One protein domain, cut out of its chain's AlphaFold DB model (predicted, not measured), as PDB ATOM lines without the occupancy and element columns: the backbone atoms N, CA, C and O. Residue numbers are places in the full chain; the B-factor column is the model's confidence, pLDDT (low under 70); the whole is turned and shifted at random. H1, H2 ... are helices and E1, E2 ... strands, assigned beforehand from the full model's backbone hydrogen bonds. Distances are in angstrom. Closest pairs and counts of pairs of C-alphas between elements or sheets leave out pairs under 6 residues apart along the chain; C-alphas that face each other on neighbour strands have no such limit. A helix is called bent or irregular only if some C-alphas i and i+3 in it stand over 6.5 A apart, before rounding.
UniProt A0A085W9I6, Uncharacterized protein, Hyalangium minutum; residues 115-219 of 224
ATOM      1  N   PHE A 115      -7.739  20.728 -53.397       53.84
ATOM      2  CA  PHE A 115      -8.562  19.722 -52.710       53.84
ATOM      3  C   PHE A 115      -8.015  19.416 -51.302       53.84
ATOM      4  O   PHE A 115      -7.317  18.431 -51.096       53.84
ATOM      5  N   ALA A 116      -8.280  20.313 -50.352       57.28
ATOM      6  CA  ALA A 116      -8.055  20.209 -48.900       57.28
ATOM      7  C   ALA A 116      -8.366  21.540 -48.183       57.28
ATOM      8  O   ALA A 116      -8.369  21.593 -46.954       57.28
ATOM      9  N   MET A 117      -8.587  22.633 -48.926       68.44
ATOM     10  CA  MET A 117      -8.794  23.953 -48.344       68.44
ATOM     11  C   MET A 117     -10.252  24.149 -47.915       68.44
ATOM     12  O   MET A 117     -11.177  23.957 -48.699       68.44
ATOM     13  N   LEU A 118     -10.462  24.564 -46.663       82.81
ATOM     14  CA  LEU A 118     -11.746  25.114 -46.236       82.81
ATOM     15  C   LEU A 118     -11.826  26.563 -46.708       82.81
ATOM     16  O   LEU A 118     -11.026  27.406 -46.300       82.81
ATOM     17  N   TYR A 119     -12.810  26.862 -47.546       84.44
ATOM     18  CA  TYR A 119     -13.014  28.210 -48.048       84.44
ATOM     19  C   TYR A 119     -13.833  29.030 -47.051       84.44
ATOM     20  O   TYR A 119     -15.009  28.755 -46.810       84.44
ATOM     21  N   THR A 120     -13.213  30.062 -46.484       86.62
ATOM     22  CA  THR A 120     -13.818  30.970 -45.501       86.62
ATOM     23  C   THR A 120     -14.716  32.004 -46.162       86.62
ATOM     24  O   THR A 120     -14.374  32.562 -47.201       86.62
ATOM     25  N   CYS A 121     -15.853  32.311 -45.551       87.50
ATOM     26  CA  CYS A 121     -16.721  33.418 -45.940       87.50
ATOM     27  C   CYS A 121     -17.338  34.046 -44.688       87.50
ATOM     28  O   CYS A 121     -17.762  33.307 -43.800       87.50
ATOM     29  N   PRO A 122     -17.456  35.380 -44.586       87.06
ATOM     30  CA  PRO A 122     -18.163  35.979 -43.463       87.06
ATOM     31  C   PRO A 122     -19.643  35.587 -43.443       87.06
ATOM     32  O   PRO A 122     -20.296  35.457 -44.481       87.06
ATOM     33  N   VAL A 123     -20.200  35.469 -42.240       86.94
ATOM     34  CA  VAL A 123     -21.650  35.498 -42.054       86.94
ATOM     35  C   VAL A 123     -22.145  36.929 -42.260       86.94
ATOM     36  O   VAL A 123     -21.528  37.873 -41.770       86.94
ATOM     37  N   PHE A 124     -23.255  37.105 -42.976       84.38
ATOM     38  CA  PHE A 124     -23.828  38.422 -43.262       84.38
ATOM     39  C   PHE A 124     -25.033  38.727 -42.371       84.38
ATOM     40  O   PHE A 124     -25.817  37.841 -42.035       84.38
ATOM     41  N   TRP A 125     -25.199  40.001 -42.017       78.00
ATOM     42  CA  TRP A 125     -26.367  40.512 -41.310       78.00
ATOM     43  C   TRP A 125     -27.599  40.349 -42.204       78.00
ATOM     44  O   TRP A 125     -27.589  40.777 -43.362       78.00
ATOM     45  N   ASN A 126     -28.643  39.697 -41.683       76.50
ATOM     46  CA  ASN A 126     -29.838  39.290 -42.424       76.50
ATOM     47  C   ASN A 126     -29.463  38.396 -43.606       76.50
ATOM     48  O   ASN A 126     -30.155  38.373 -44.623       76.50
ATOM     49  N   GLY A 127     -28.333  37.690 -43.468       79.38
ATOM     50  CA  GLY A 127     -27.784  36.741 -44.415       79.38
ATOM     51  C   GLY A 127     -28.781  35.635 -44.723       79.38
ATOM     52  O   GLY A 127     -29.632  35.280 -43.911       79.38
ATOM     53  N   GLY A 128     -28.728  35.146 -45.949       85.75
ATOM     54  CA  GLY A 128     -29.764  34.311 -46.518       85.75
ATOM     55  C   GLY A 128     -29.142  33.307 -47.454       85.75
ATOM     56  O   GLY A 128     -28.097  33.548 -48.059       85.75
ATOM     57  N   TRP A 129     -29.795  32.167 -47.541       90.25
ATOM     58  CA  TRP A 129     -29.383  31.105 -48.428       90.25
ATOM     59  C   TRP A 129     -30.053  31.252 -49.791       90.25
ATOM     60  O   TRP A 129     -31.185  31.745 -49.857       90.25
ATOM     61  N   PRO A 130     -29.394  30.818 -50.877       90.94
ATOM     62  CA  PRO A 130     -30.063  30.717 -52.162       90.94
ATOM     63  C   PRO A 130     -31.203  29.680 -52.087       90.94
ATOM     64  O   PRO A 130     -31.268  28.864 -51.167       90.94
ATOM     65  N   ALA A 131     -32.139  29.715 -53.039       90.25
ATOM     66  CA  ALA A 131     -33.269  28.772 -53.070       90.25
ATOM     67  C   ALA A 131     -32.866  27.342 -53.492       90.25
ATOM     68  O   ALA A 131     -33.646  26.399 -53.363       90.25
ATOM     69  N   GLU A 132     -31.646  27.189 -53.997       93.00
ATOM     70  CA  GLU A 132     -31.060  25.952 -54.499       93.00
ATOM     71  C   GLU A 132     -30.134  25.290 -53.471       93.00
ATOM     72  O   GLU A 132     -29.678  25.914 -52.513       93.00
ATOM     73  N   CYS A 133     -29.838  24.007 -53.677       93.00
ATOM     74  CA  CYS A 133     -28.838  23.268 -52.926       93.00
ATOM     75  C   CYS A 133     -27.505  24.002 -52.996       93.00
ATOM     76  O   CYS A 133     -26.980  24.250 -54.081       93.00
ATOM     77  N   ILE A 134     -26.928  24.280 -51.829       92.12
ATOM     78  CA  ILE A 134     -25.704  25.062 -51.750       92.12
ATOM     79  C   ILE A 134     -24.542  24.380 -52.484       92.12
ATOM     80  O   ILE A 134     -23.755  25.056 -53.130       92.12
ATOM     81  N   VAL A 135     -24.482  23.044 -52.465       90.06
ATOM     82  CA  VAL A 135     -23.376  22.267 -53.043       90.06
ATOM     83  C   VAL A 135     -23.463  22.171 -54.564       90.06
ATOM     84  O   VAL A 135     -22.479  22.462 -55.232       90.06
ATOM     85  N   CYS A 136     -24.623  21.820 -55.137       90.19
ATOM     86  CA  CYS A 136     -24.742  21.551 -56.579       90.19
ATOM     87  C   CYS A 136     -25.668  22.491 -57.367       90.19
ATOM     88  O   CYS A 136     -25.552  22.547 -58.587       90.19
ATOM     89  N   GLY A 137     -26.534  23.278 -56.718       90.06
ATOM     90  CA  GLY A 137     -27.422  24.249 -57.385       90.06
ATOM     91  C   GLY A 137     -28.731  23.697 -57.931       90.06
ATOM     92  O   GLY A 137     -29.497  24.424 -58.546       90.06
ATOM     93  N   VAL A 138     -29.033  22.419 -57.713       93.56
ATOM     94  CA  VAL A 138     -30.382  21.900 -57.995       93.56
ATOM     95  C   VAL A 138     -31.375  22.411 -56.941       93.56
ATOM     96  O   VAL A 138     -30.938  22.786 -55.853       93.56
ATOM     97  N   PRO A 139     -32.697  22.405 -57.187       94.06
ATOM     98  CA  PRO A 139     -33.681  22.835 -56.196       94.06
ATOM     99  C   PRO A 139     -33.489  22.159 -54.832       94.06
ATOM    100  O   PRO A 139     -33.271  20.948 -54.742       94.06
ATOM    101  N   ALA A 140     -33.539  22.950 -53.758       92.12
ATOM    102  CA  ALA A 140     -33.353  22.432 -52.410       92.12
ATOM    103  C   ALA A 140     -34.597  21.664 -51.947       92.12
ATOM    104  O   ALA A 140     -35.699  22.211 -51.948       92.12
ATOM    105  N   SER A 141     -34.412  20.424 -51.495       92.62
ATOM    106  CA  SER A 141     -35.481  19.598 -50.917       92.62
ATOM    107  C   SER A 141     -35.490  19.638 -49.390       92.62
ATOM    108  O   SER A 141     -36.519  19.392 -48.763       92.62
ATOM    109  N   ARG A 142     -34.356  19.983 -48.767       90.88
ATOM    110  CA  ARG A 142     -34.207  20.045 -47.309       90.88
ATOM    111  C   ARG A 142     -33.358  21.225 -46.872       90.88
ATOM    112  O   ARG A 142     -32.581  21.790 -47.641       90.88
ATOM    113  N   ARG A 143     -33.503  21.596 -45.602       88.38
ATOM    114  CA  ARG A 143     -32.721  22.656 -44.968       88.38
ATOM    115  C   ARG A 143     -32.139  22.140 -43.660       88.38
ATOM    116  O   ARG A 143     -32.888  21.659 -42.818       88.38
ATOM    117  N   MET A 144     -30.826  22.237 -43.501       85.69
ATOM    118  CA  MET A 144     -30.102  21.717 -42.336       85.69
ATOM    119  C   MET A 144     -29.342  22.841 -41.629       85.69
ATOM    120  O   MET A 144     -29.191  23.934 -42.168       85.69
ATOM    121  N   GLU A 145     -28.876  22.608 -40.408       82.69
ATOM    122  CA  GLU A 145     -27.996  23.553 -39.714       82.69
ATOM    123  C   GLU A 145     -26.530  23.315 -40.102       82.69
ATOM    124  O   GLU A 145     -26.125  22.183 -40.383       82.69
ATOM    125  N   ALA A 146     -25.739  24.388 -40.158       80.19
ATOM    126  CA  ALA A 146     -24.302  24.293 -40.371       80.19
ATOM    127  C   ALA A 146     -23.633  23.641 -39.149       80.19
ATOM    128  O   ALA A 146     -23.982  23.922 -38.000       80.19
ATOM    129  N   LYS A 147     -22.658  22.761 -39.394       76.25
ATOM    130  CA  LYS A 147     -21.924  22.065 -38.329       76.25
ATOM    131  C   LYS A 147     -20.974  23.038 -37.631       76.25
ATOM    132  O   LYS A 147     -20.464  23.966 -38.239       76.25
ATOM    133  N   THR A 148     -20.693  22.841 -36.351       71.06
ATOM    134  CA  THR A 148     -19.712  23.679 -35.636       71.06
ATOM    135  C   THR A 148     -18.378  22.942 -35.572       71.06
ATOM    136  O   THR A 148     -18.356  21.794 -35.140       71.06
ATOM    137  N   LEU A 149     -17.276  23.583 -35.980       65.62
ATOM    138  CA  LEU A 149     -15.927  22.980 -35.918       65.62
ATOM    139  C   LEU A 149     -15.271  23.054 -34.513       65.62
ATOM    140  O   LEU A 149     -14.247  22.426 -34.298       65.62
ATOM    141  N   GLN A 150     -15.920  23.738 -33.558       50.62
ATOM    142  CA  GLN A 150     -15.615  23.909 -32.118       50.62
ATOM    143  C   GLN A 150     -14.256  24.518 -31.706       50.62
ATOM    144  O   GLN A 150     -13.191  23.965 -31.945       50.62
ATOM    145  N   ALA A 151     -14.352  25.570 -30.882       35.75
ATOM    146  CA  ALA A 151     -13.657  25.688 -29.596       35.75
ATOM    147  C   ALA A 151     -14.584  26.459 -28.628       35.75
ATOM    148  O   ALA A 151     -14.694  27.680 -28.694       35.75
ATOM    149  N   GLY A 152     -15.306  25.728 -27.770       39.47
ATOM    150  CA  GLY A 152     -16.205  26.275 -26.744       39.47
ATOM    151  C   GLY A 152     -17.661  26.503 -27.192       39.47
ATOM    152  O   GLY A 152     -17.934  26.650 -28.386       39.47
ATOM    153  N   PRO A 153     -18.623  26.509 -26.246       41.91
ATOM    154  CA  PRO A 153     -19.990  26.907 -26.539       41.91
ATOM    155  C   PRO A 153     -19.953  28.359 -27.012       41.91
ATOM    156  O   PRO A 153     -19.691  29.261 -26.218       41.91
ATOM    157  N   LEU A 154     -20.203  28.595 -28.303       49.56
ATOM    158  CA  LEU A 154     -20.584  29.924 -28.767       49.56
ATOM    159  C   LEU A 154     -21.756  30.352 -27.876       49.56
ATOM    160  O   LEU A 154     -22.772  29.648 -27.868       49.56
ATOM    161  N   PRO A 155     -21.643  31.436 -27.088       45.81
ATOM    162  CA  PRO A 155     -22.765  31.912 -26.310       45.81
ATOM    163  C   PRO A 155     -23.837  32.372 -27.301       45.81
ATOM    164  O   PRO A 155     -23.836  33.504 -27.787       45.81
ATOM    165  N   LEU A 156     -24.773  31.462 -27.574       44.53
ATOM    166  CA  LEU A 156     -25.996  31.649 -28.357       44.53
ATOM    167  C   LEU A 156     -26.882  32.786 -27.806       44.53
ATOM    168  O   LEU A 156     -27.893  33.115 -28.412       44.53
ATOM    169  N   GLY A 157     -26.506  33.389 -26.672       40.16
ATOM    170  CA  GLY A 157     -27.188  34.507 -26.023       40.16
ATOM    171  C   GLY A 157     -26.709  35.907 -26.423       40.16
ATOM    172  O   GLY A 157     -27.226  36.882 -25.887       40.16
ATOM    173  N   THR A 158     -25.741  36.058 -27.334       46.69
ATOM    174  CA  THR A 158     -25.449  37.387 -27.906       46.69
ATOM    175  C   THR A 158     -26.405  37.640 -29.073       46.69
ATOM    176  O   THR A 158     -26.499  36.805 -29.967       46.69
ATOM    177  N   GLY A 159     -27.135  38.766 -29.083       45.50
ATOM    178  CA  GLY A 159     -28.158  39.070 -30.105       45.50
ATOM    179  C   GLY A 159     -27.686  38.845 -31.550       45.50
ATOM    180  O   GLY A 159     -28.408  38.268 -32.352       45.50
ATOM    181  N   ALA A 160     -26.407  39.111 -31.829       48.31
ATOM    182  CA  ALA A 160     -25.785  38.868 -33.129       48.31
ATOM    183  C   ALA A 160     -25.782  37.391 -33.596       48.31
ATOM    184  O   ALA A 160     -25.743  37.143 -34.798       48.31
ATOM    185  N   VAL A 161     -25.837  36.404 -32.690       50.97
ATOM    186  CA  VAL A 161     -25.978  34.975 -33.039       50.97
ATOM    187  C   VAL A 161     -27.433  34.622 -33.360       50.97
ATOM    188  O   VAL A 161     -27.674  33.811 -34.253       50.97
ATOM    189  N   ALA A 162     -28.406  35.249 -32.690       47.97
ATOM    190  CA  ALA A 162     -29.825  35.110 -33.034       47.97
ATOM    191  C   ALA A 162     -30.117  35.688 -34.430       47.97
ATOM    192  O   ALA A 162     -30.876  35.112 -35.204       47.97
ATOM    193  N   ASP A 163     -29.416  36.759 -34.780       48.28
ATOM    194  CA  ASP A 163     -29.504  37.444 -36.064       48.28
ATOM    195  C   ASP A 163     -28.742  36.729 -37.192       48.28
ATOM    196  O   ASP A 163     -29.206  36.626 -38.330       48.28
ATOM    197  N   ALA A 164     -27.588  36.143 -36.862       53.12
ATOM    198  CA  ALA A 164     -26.851  35.231 -37.734       53.12
ATOM    199  C   ALA A 164     -27.531  33.859 -37.875       53.12
ATOM    200  O   ALA A 164     -27.163  33.081 -38.760       53.12
ATOM    201  N   ALA A 165     -28.536  33.545 -37.047       53.88
ATOM    202  CA  ALA A 165     -29.185  32.242 -37.039       53.88
ATOM    203  C   ALA A 165     -29.774  31.882 -38.409       53.88
ATOM    204  O   ALA A 165     -29.790  30.713 -38.749       53.88
ATOM    205  N   GLY A 166     -30.194  32.844 -39.237       56.72
ATOM    206  CA  GLY A 166     -30.670  32.565 -40.601       56.72
ATOM    207  C   GLY A 166     -29.589  32.075 -41.575       56.72
ATOM    208  O   GLY A 166     -29.898  31.316 -42.489       56.72
ATOM    209  N   ALA A 167     -28.333  32.477 -41.367       59.75
ATOM    210  CA  ALA A 167     -27.174  32.083 -42.170       59.75
ATOM    211  C   ALA A 167     -26.373  30.932 -41.540       59.75
ATOM    212  O   ALA A 167     -25.508  30.361 -42.184       59.75
ATOM    213  N   VAL A 168     -26.644  30.580 -40.283       72.12
ATOM    214  CA  VAL A 168     -26.083  29.395 -39.609       72.12
ATOM    215  C   VAL A 168     -27.072  28.227 -39.649       72.12
ATOM    216  O   VAL A 168     -26.685  27.064 -39.736       72.12
ATOM    217  N   LYS A 169     -28.369  28.528 -39.629       72.06
ATOM    218  CA  LYS A 169     -29.465  27.565 -39.724       72.06
ATOM    219  C   LYS A 169     -30.034  27.586 -41.137       72.06
ATOM    220  O   LYS A 169     -29.851  28.536 -41.889       72.06
ATOM    221  N   ARG A 170     -30.781  26.543 -41.490       85.31
ATOM    222  CA  ARG A 170     -31.530  26.438 -42.754       85.31
ATOM    223  C   ARG A 170     -30.683  26.450 -44.040       85.31
ATOM    224  O   ARG A 170     -31.185  26.867 -45.083       85.31
ATOM    225  N   VAL A 171     -29.453  25.950 -43.980       88.50
ATOM    226  CA  VAL A 171     -28.595  25.733 -45.148       88.50
ATOM    227  C   VAL A 171     -29.291  24.772 -46.126       88.50
ATOM    228  O   VAL A 171     -29.686  23.681 -45.707       88.50
ATOM    229  N   PRO A 172     -29.496  25.154 -47.398       91.75
ATOM    230  CA  PRO A 172     -30.275  24.383 -48.355       91.75
ATOM    231  C   PRO A 172     -29.454  23.240 -48.956       91.75
ATOM    232  O   PRO A 172     -28.353  23.445 -49.468       91.75
ATOM    233  N   TYR A 173     -30.029  22.042 -48.968       91.56
ATOM    234  CA  TYR A 173     -29.437  20.857 -49.586       91.56
ATOM    235  C   TYR A 173     -30.466  20.107 -50.439       91.56
ATOM    236  O   TYR A 173     -31.675  20.207 -50.214       91.56
ATOM    237  N   CYS A 174     -29.983  19.350 -51.423       92.31
ATOM    238  CA  CYS A 174     -30.767  18.316 -52.093       92.31
ATOM    239  C   CYS A 174     -30.631  16.982 -51.344       92.31
ATOM    240  O   CYS A 174     -29.900  16.882 -50.357       92.31
ATOM    241  N   GLU A 175     -31.310  15.942 -51.820       91.31
ATOM    242  CA  GLU A 175     -31.260  14.610 -51.204       91.31
ATOM    243  C   GLU A 175     -29.876  13.955 -51.313       91.31
ATOM    244  O   GLU A 175     -29.468  13.237 -50.402       91.31
ATOM    245  N   ALA A 176     -29.127  14.277 -52.373       90.56
ATOM    246  CA  ALA A 176     -27.804  13.715 -52.640       90.56
ATOM    247  C   ALA A 176     -26.673  14.322 -51.786       90.56
ATOM    248  O   ALA A 176     -25.628  13.697 -51.641       90.56
ATOM    249  N   HIS A 177     -26.852  15.526 -51.224       88.31
ATOM    250  CA  HIS A 177     -25.800  16.233 -50.479       88.31
ATOM    251  C   HIS A 177     -26.177  16.457 -49.017       88.31
ATOM    252  O   HIS A 177     -27.302  16.849 -48.710       88.31
ATOM    253  N   GLU A 178     -25.221  16.265 -48.114       80.25
ATOM    254  CA  GLU A 178     -25.398  16.460 -46.670       80.25
ATOM    255  C   GLU A 178     -24.628  17.675 -46.139       80.25
ATOM    256  O   GLU A 178     -23.918  18.356 -46.877       80.25
ATOM    257  N   ALA A 179     -24.781  17.955 -44.840       70.31
ATOM    258  CA  ALA A 179     -24.213  19.118 -44.167       70.31
ATOM    259  C   ALA A 179     -22.675  19.198 -44.290       70.31
ATOM    260  O   ALA A 179     -21.947  18.543 -43.534       70.31
ATOM    261  N   GLN A 180     -22.229  20.046 -45.225       75.56
ATOM    262  CA  GLN A 180     -20.834  20.324 -45.604       75.56
ATOM    263  C   GLN A 180     -20.392  21.766 -45.292       75.56
ATOM    264  O   GLN A 180     -19.262  22.155 -45.578       75.56
ATOM    265  N   VAL A 181     -21.281  22.573 -44.707       83.81
ATOM    266  CA  VAL A 181     -20.955  23.926 -44.247       83.81
ATOM    267  C   VAL A 181     -20.670  23.892 -42.756       83.81
ATOM    268  O   VAL A 181     -21.483  23.374 -41.981       83.81
ATOM    269  N   PHE A 182     -19.547  24.484 -42.362       85.31
ATOM    270  CA  PHE A 182     -19.172  24.626 -40.964       85.31
ATOM    271  C   PHE A 182     -19.185  26.083 -40.519       85.31
ATOM    272  O   PHE A 182     -19.015  26.988 -41.329       85.31
ATOM    273  N   VAL A 183     -19.360  26.313 -39.223       83.25
ATOM    274  CA  VAL A 183     -19.270  27.634 -38.599       83.25
ATOM    275  C   VAL A 183     -18.056  27.685 -37.686       83.25
ATOM    276  O   VAL A 183     -17.796  26.755 -36.917       83.25
ATOM    277  N   HIS A 184     -17.330  28.792 -37.777       81.88
ATOM    278  CA  HIS A 184     -16.157  29.102 -36.976       81.88
ATOM    279  C   HIS A 184     -16.185  30.575 -36.559       81.88
ATOM    280  O   HIS A 184     -16.712  31.422 -37.277       81.88
ATOM    281  N   GLN A 185     -15.633  30.888 -35.391       77.56
ATOM    282  CA  GLN A 185     -15.429  32.261 -34.944       77.56
ATOM    283  C   GLN A 185     -13.928  32.533 -34.929       77.56
ATOM    284  O   GLN A 185     -13.200  31.804 -34.261       77.56
ATOM    285  N   ASP A 186     -13.485  33.560 -35.652       76.75
ATOM    286  CA  ASP A 186     -12.069  33.937 -35.665       76.75
ATOM    287  C   ASP A 186     -11.645  34.643 -34.360       76.75
ATOM    288  O   ASP A 186     -12.476  35.102 -33.563       76.75
ATOM    289  N   ASP A 187     -10.334  34.803 -34.166       70.94
ATOM    290  CA  ASP A 187      -9.739  35.486 -33.004       70.94
ATOM    291  C   ASP A 187     -10.131  36.974 -32.892       70.94
ATOM    292  O   ASP A 187      -9.936  37.630 -31.859       70.94
ATOM    293  N   HIS A 188     -10.701  37.539 -33.958       69.06
ATOM    294  CA  HIS A 188     -11.202  38.906 -34.011       69.06
ATOM    295  C   HIS A 188     -12.698  39.010 -33.685       69.06
ATOM    296  O   HIS A 188     -13.236  40.121 -33.675       69.06
ATOM    297  N   GLY A 189     -13.367  37.895 -33.379       69.38
ATOM    298  CA  GLY A 189     -14.795  37.855 -33.084       69.38
ATOM    299  C   GLY A 189     -15.685  37.958 -34.323       69.38
ATOM    300  O   GLY A 189     -16.838  38.370 -34.221       69.38
ATOM    301  N   LYS A 190     -15.191  37.622 -35.511       76.75
ATOM    302  CA  LYS A 190     -16.023  37.494 -36.710       76.75
ATOM    303  C   LYS A 190     -16.559  36.078 -36.806       76.75
ATOM    304  O   LYS A 190     -15.834  35.113 -36.585       76.75
ATOM    305  N   LEU A 191     -17.827  35.969 -37.183       80.75
ATOM    306  CA  LEU A 191     -18.449  34.688 -37.474       80.75
ATOM    307  C   LEU A 191     -18.211  34.347 -38.949       80.75
ATOM    308  O   LEU A 191     -18.575  35.119 -39.841       80.75
ATOM    309  N   LEU A 192     -17.587  33.203 -39.192       85.88
ATOM    310  CA  LEU A 192     -17.190  32.710 -40.502       85.88
ATOM    311  C   LEU A 192     -17.916  31.397 -40.805       85.88
ATOM    312  O   LEU A 192     -18.040  30.523 -39.948       85.88
ATOM    313  N   LEU A 193     -18.366  31.258 -42.047       88.31
ATOM    314  CA  LEU A 193     -18.750  29.988 -42.643       88.31
ATOM    315  C   LEU A 193     -17.551  29.403 -43.384       88.31
ATOM    316  O   LEU A 193     -16.820  30.116 -44.071       88.31
ATOM    317  N   LEU A 194     -17.375  28.100 -43.255       88.06
ATOM    318  CA  LEU A 194     -16.337  27.317 -43.899       88.06
ATOM    319  C   LEU A 194     -17.017  26.351 -44.861       88.06
ATOM    320  O   LEU A 194     -17.879  25.565 -44.455       88.06
ATOM    321  N   PHE A 195     -16.634  26.421 -46.127       88.62
ATOM    322  CA  PHE A 195     -17.159  25.574 -47.189       88.62
ATOM    323  C   PHE A 195     -16.071  24.609 -47.655       88.62
ATOM    324  O   PHE A 195     -14.943  25.027 -47.907       88.62
ATOM    325  N   THR A 196     -16.408  23.329 -47.799       84.94
ATOM    326  CA  THR A 196     -15.526  22.335 -48.435       84.94
ATOM    327  C   THR A 196     -15.531  22.437 -49.957       84.94
ATOM    328  O   THR A 196     -14.634  21.915 -50.607       84.94
ATOM    329  N   ASP A 197     -16.545  23.097 -50.518       86.25
ATOM    330  CA  ASP A 197     -16.726  23.293 -51.951       86.25
ATOM    331  C   ASP A 197     -16.687  24.787 -52.300       86.25
ATOM    332  O   ASP A 197     -17.380  25.614 -51.691       86.25
ATOM    333  N   TYR A 198     -15.863  25.146 -53.285       85.31
ATOM    334  CA  TYR A 198     -15.700  26.537 -53.701       85.31
ATOM    335  C   TYR A 198     -16.958  27.084 -54.396       85.31
ATOM    336  O   TYR A 198     -17.356  28.230 -54.157       85.31
ATOM    337  N   GLY A 199     -17.644  26.261 -55.196       88.19
ATOM    338  CA  GLY A 199     -18.902  26.630 -55.847       88.19
ATOM    339  C   GLY A 199     -20.002  26.963 -54.834       88.19
ATOM    340  O   GLY A 199     -20.715  27.959 -54.984       88.19
ATOM    341  N   ALA A 200     -20.083  26.194 -53.752       89.69
ATOM    342  CA  ALA A 200     -21.002  26.408 -52.644       89.69
ATOM    343  C   ALA A 200     -20.784  27.752 -51.954       89.69
ATOM    344  O   ALA A 200     -21.731  28.516 -51.735       89.69
ATOM    345  N   ARG A 201     -19.523  28.093 -51.694       90.00
ATOM    346  CA  ARG A 201     -19.162  29.412 -51.180       90.00
ATOM    347  C   ARG A 201     -19.577  30.530 -52.131       90.00
ATOM    348  O   ARG A 201     -20.156  31.518 -51.682       90.00
ATOM    349  N   ARG A 202     -19.281  30.400 -53.429       89.56
ATOM    350  CA  ARG A 202     -19.631  31.420 -54.432       89.56
ATOM    351  C   ARG A 202     -21.137  31.650 -54.501       89.56
ATOM    352  O   ARG A 202     -21.571  32.797 -54.534       89.56
ATOM    353  N   ARG A 203     -21.941  30.585 -54.446       90.94
ATOM    354  CA  ARG A 203     -23.410  30.680 -54.379       90.94
ATOM    355  C   ARG A 203     -23.888  31.438 -53.143       90.94
ATOM    356  O   ARG A 203     -24.739  32.321 -53.253       90.94
ATOM    357  N   TYR A 204     -23.316  31.141 -51.976       91.38
ATOM    358  CA  TYR A 204     -23.628  31.879 -50.751       91.38
ATOM    359  C   TYR A 204     -23.246  33.362 -50.858       91.38
ATOM    360  O   TYR A 204     -24.051  34.228 -50.516       91.38
ATOM    361  N   LEU A 205     -22.055  33.678 -51.370       90.31
ATOM    362  CA  LEU A 205     -21.630  35.063 -51.575       90.31
ATOM    363  C   LEU A 205     -22.534  35.806 -52.553       90.31
ATOM    364  O   LEU A 205     -22.965  36.917 -52.252       90.31
ATOM    365  N   ALA A 206     -22.884  35.187 -53.678       89.62
ATOM    366  CA  ALA A 206     -23.781  35.772 -54.667       89.62
ATOM    367  C   ALA A 206     -25.152  36.117 -54.056       89.62
ATOM    368  O   ALA A 206     -25.657  37.222 -54.259       89.62
ATOM    369  N   ALA A 207     -25.711  35.227 -53.227       89.69
ATOM    370  CA  ALA A 207     -26.965  35.470 -52.508       89.69
ATOM    371  C   ALA A 207     -26.880  36.631 -51.493       89.69
ATOM    372  O   ALA A 207     -27.905  37.197 -51.106       89.69
ATOM    373  N   ASN A 208     -25.672  37.010 -51.065       89.19
ATOM    374  CA  ASN A 208     -25.436  38.002 -50.015       89.19
ATOM    375  C   ASN A 208     -24.573  39.197 -50.463       89.19
ATOM    376  O   ASN A 208     -24.175  39.997 -49.622       89.19
ATOM    377  N   ALA A 209     -24.347  39.389 -51.766       81.94
ATOM    378  CA  ALA A 209     -23.380  40.354 -52.311       81.94
ATOM    379  C   ALA A 209     -23.593  41.823 -51.884       81.94
ATOM    380  O   ALA A 209     -22.671  42.631 -51.946       81.94
ATOM    381  N   ARG A 210     -24.810  42.189 -51.457       81.38
ATOM    382  CA  ARG A 210     -25.172  43.548 -51.005       81.38
ATOM    383  C   ARG A 210     -25.274  43.690 -49.485       81.38
ATOM    384  O   ARG A 210     -25.748  44.715 -49.001       81.38
ATOM    385  N   ARG A 211     -24.922  42.652 -48.727       82.50
ATOM    386  CA  ARG A 211     -25.149  42.587 -47.280       82.50
ATOM    387  C   ARG A 211     -23.871  42.865 -46.507       82.50
ATOM    388  O   ARG A 211     -22.763  42.707 -47.008       82.50
ATOM    389  N   VAL A 212     -24.044  43.300 -45.263       80.19
ATOM    390  CA  VAL A 212     -22.934  43.691 -44.390       80.19
ATOM    391  C   VAL A 212     -22.487  42.482 -43.561       80.19
ATOM    392  O   VAL A 212     -23.342  41.828 -42.970       80.19
ATOM    393  N   PRO A 213     -21.186  42.162 -43.485       81.12
ATOM    394  CA  PRO A 213     -20.670  41.116 -42.603       81.12
ATOM    395  C   PRO A 213     -21.003  41.354 -41.123       81.12
ATOM    396  O   PRO A 213     -20.881  42.477 -40.627       81.12
ATOM    397  N   VAL A 214     -21.352  40.293 -40.397       74.38
ATOM    398  CA  VAL A 214     -21.551  40.321 -38.942       74.38
ATOM    399  C   VAL A 214     -20.198  40.457 -38.243       74.38
ATOM    400  O   VAL A 214     -19.254  39.716 -38.517       74.38
ATOM    401  N   LYS A 215     -20.111  41.393 -37.294       67.69
ATOM    402  CA  LYS A 215     -19.001  41.504 -36.340       67.69
ATOM    403  C   LYS A 215     -19.560  41.262 -34.946       67.69
ATOM    404  O   LYS A 215     -20.446  42.005 -34.525       67.69
ATOM    405  N   LEU A 216     -19.074  40.245 -34.237       60.44
ATOM    406  CA  LEU A 216     -19.460  40.047 -32.843       60.44
ATOM    407  C   LEU A 216     -18.691  41.053 -31.983       60.44
ATOM    408  O   LEU A 216     -17.512  41.330 -32.217       60.44
ATOM    409  N   ALA A 217     -19.363  41.625 -30.984       53.91
ATOM    410  CA  ALA A 217     -18.674  42.400 -29.963       53.91
ATOM    411  C   ALA A 217     -17.673  41.478 -29.249       53.91
ATOM    412  O   ALA A 217     -18.020  40.351 -28.889       53.91
ATOM    413  N   ARG A 218     -16.432  41.946 -29.048       51.88
ATOM    414  CA  ARG A 218     -15.432  41.193 -28.278       51.88
ATOM    415  C   ARG A 218     -16.044  40.806 -26.928       51.88
ATOM    416  O   ARG A 218     -16.563  41.701 -26.251       51.88
ATOM    417  N   PRO A 219     -15.946  39.541 -26.484       47.84
ATOM    418  CA  PRO A 219     -16.200  39.252 -25.085       47.84
ATOM    419  C   PRO A 219     -15.223  40.112 -24.276       47.84
ATOM    420  O   PRO A 219     -14.011  40.068 -24.515       47.84
TER     421      PRO A 219
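What this domain is: This is residues 115 to 219 of the 224 residues of an uncharacterized protein of Hyalangium minutum (UniProt A0A085W9I6). Little regular structure: loops and a three-stranded antiparallel sheet, E1-E5-E4, with H1 and H2 over one face, two layers, and a small antiparallel ribbon, E2-E3, farther out. The printed part has 105 residues, 41 in named elements, ordered E1 E2 H1 E3 E4 E5 H2, mixed class. It is compact, radius of gyration of the C-alphas 13.0 A, spanning 40 by 28 by 21 A.

Where its parts are: E1 is residues 119 to 122, from C-alpha 119 at (-13.014, 28.210, -48.048); E2 is residues 142 to 144; H1 is residues 159 to 168; E3 is residues 171 to 173; E4 is residues 181 to 185; E5 is residues 191 to 195; H2 is residues 198 to 208, 15.5 A from first to last C-alpha, ending at C-alpha 208 at (-25.436, 38.002, -50.015). H1 is only just irregular: C-alphas 163 and 166 are 6.8 A apart.

How they stand to each other: Within hydrogen-bond range are N 121 and O 193, 2.8 A, of E1 and E5; N 182 and O 194, 2.9 A, of hairpin E4 and E5; N 144 and O 171, 2.9 A, of E2 and E3. H2's height over the sheet is 9.4 A, H1's 10.2 A; the two are apart. Every O i to N i+4 pair is within range in H2, 4 of 6 in H1.

The domain as a whole: The printed part has no cut. Links E1 to E2 and E2 to H1 are long. Residues 149 to 167 are among those with pLDDT under 70.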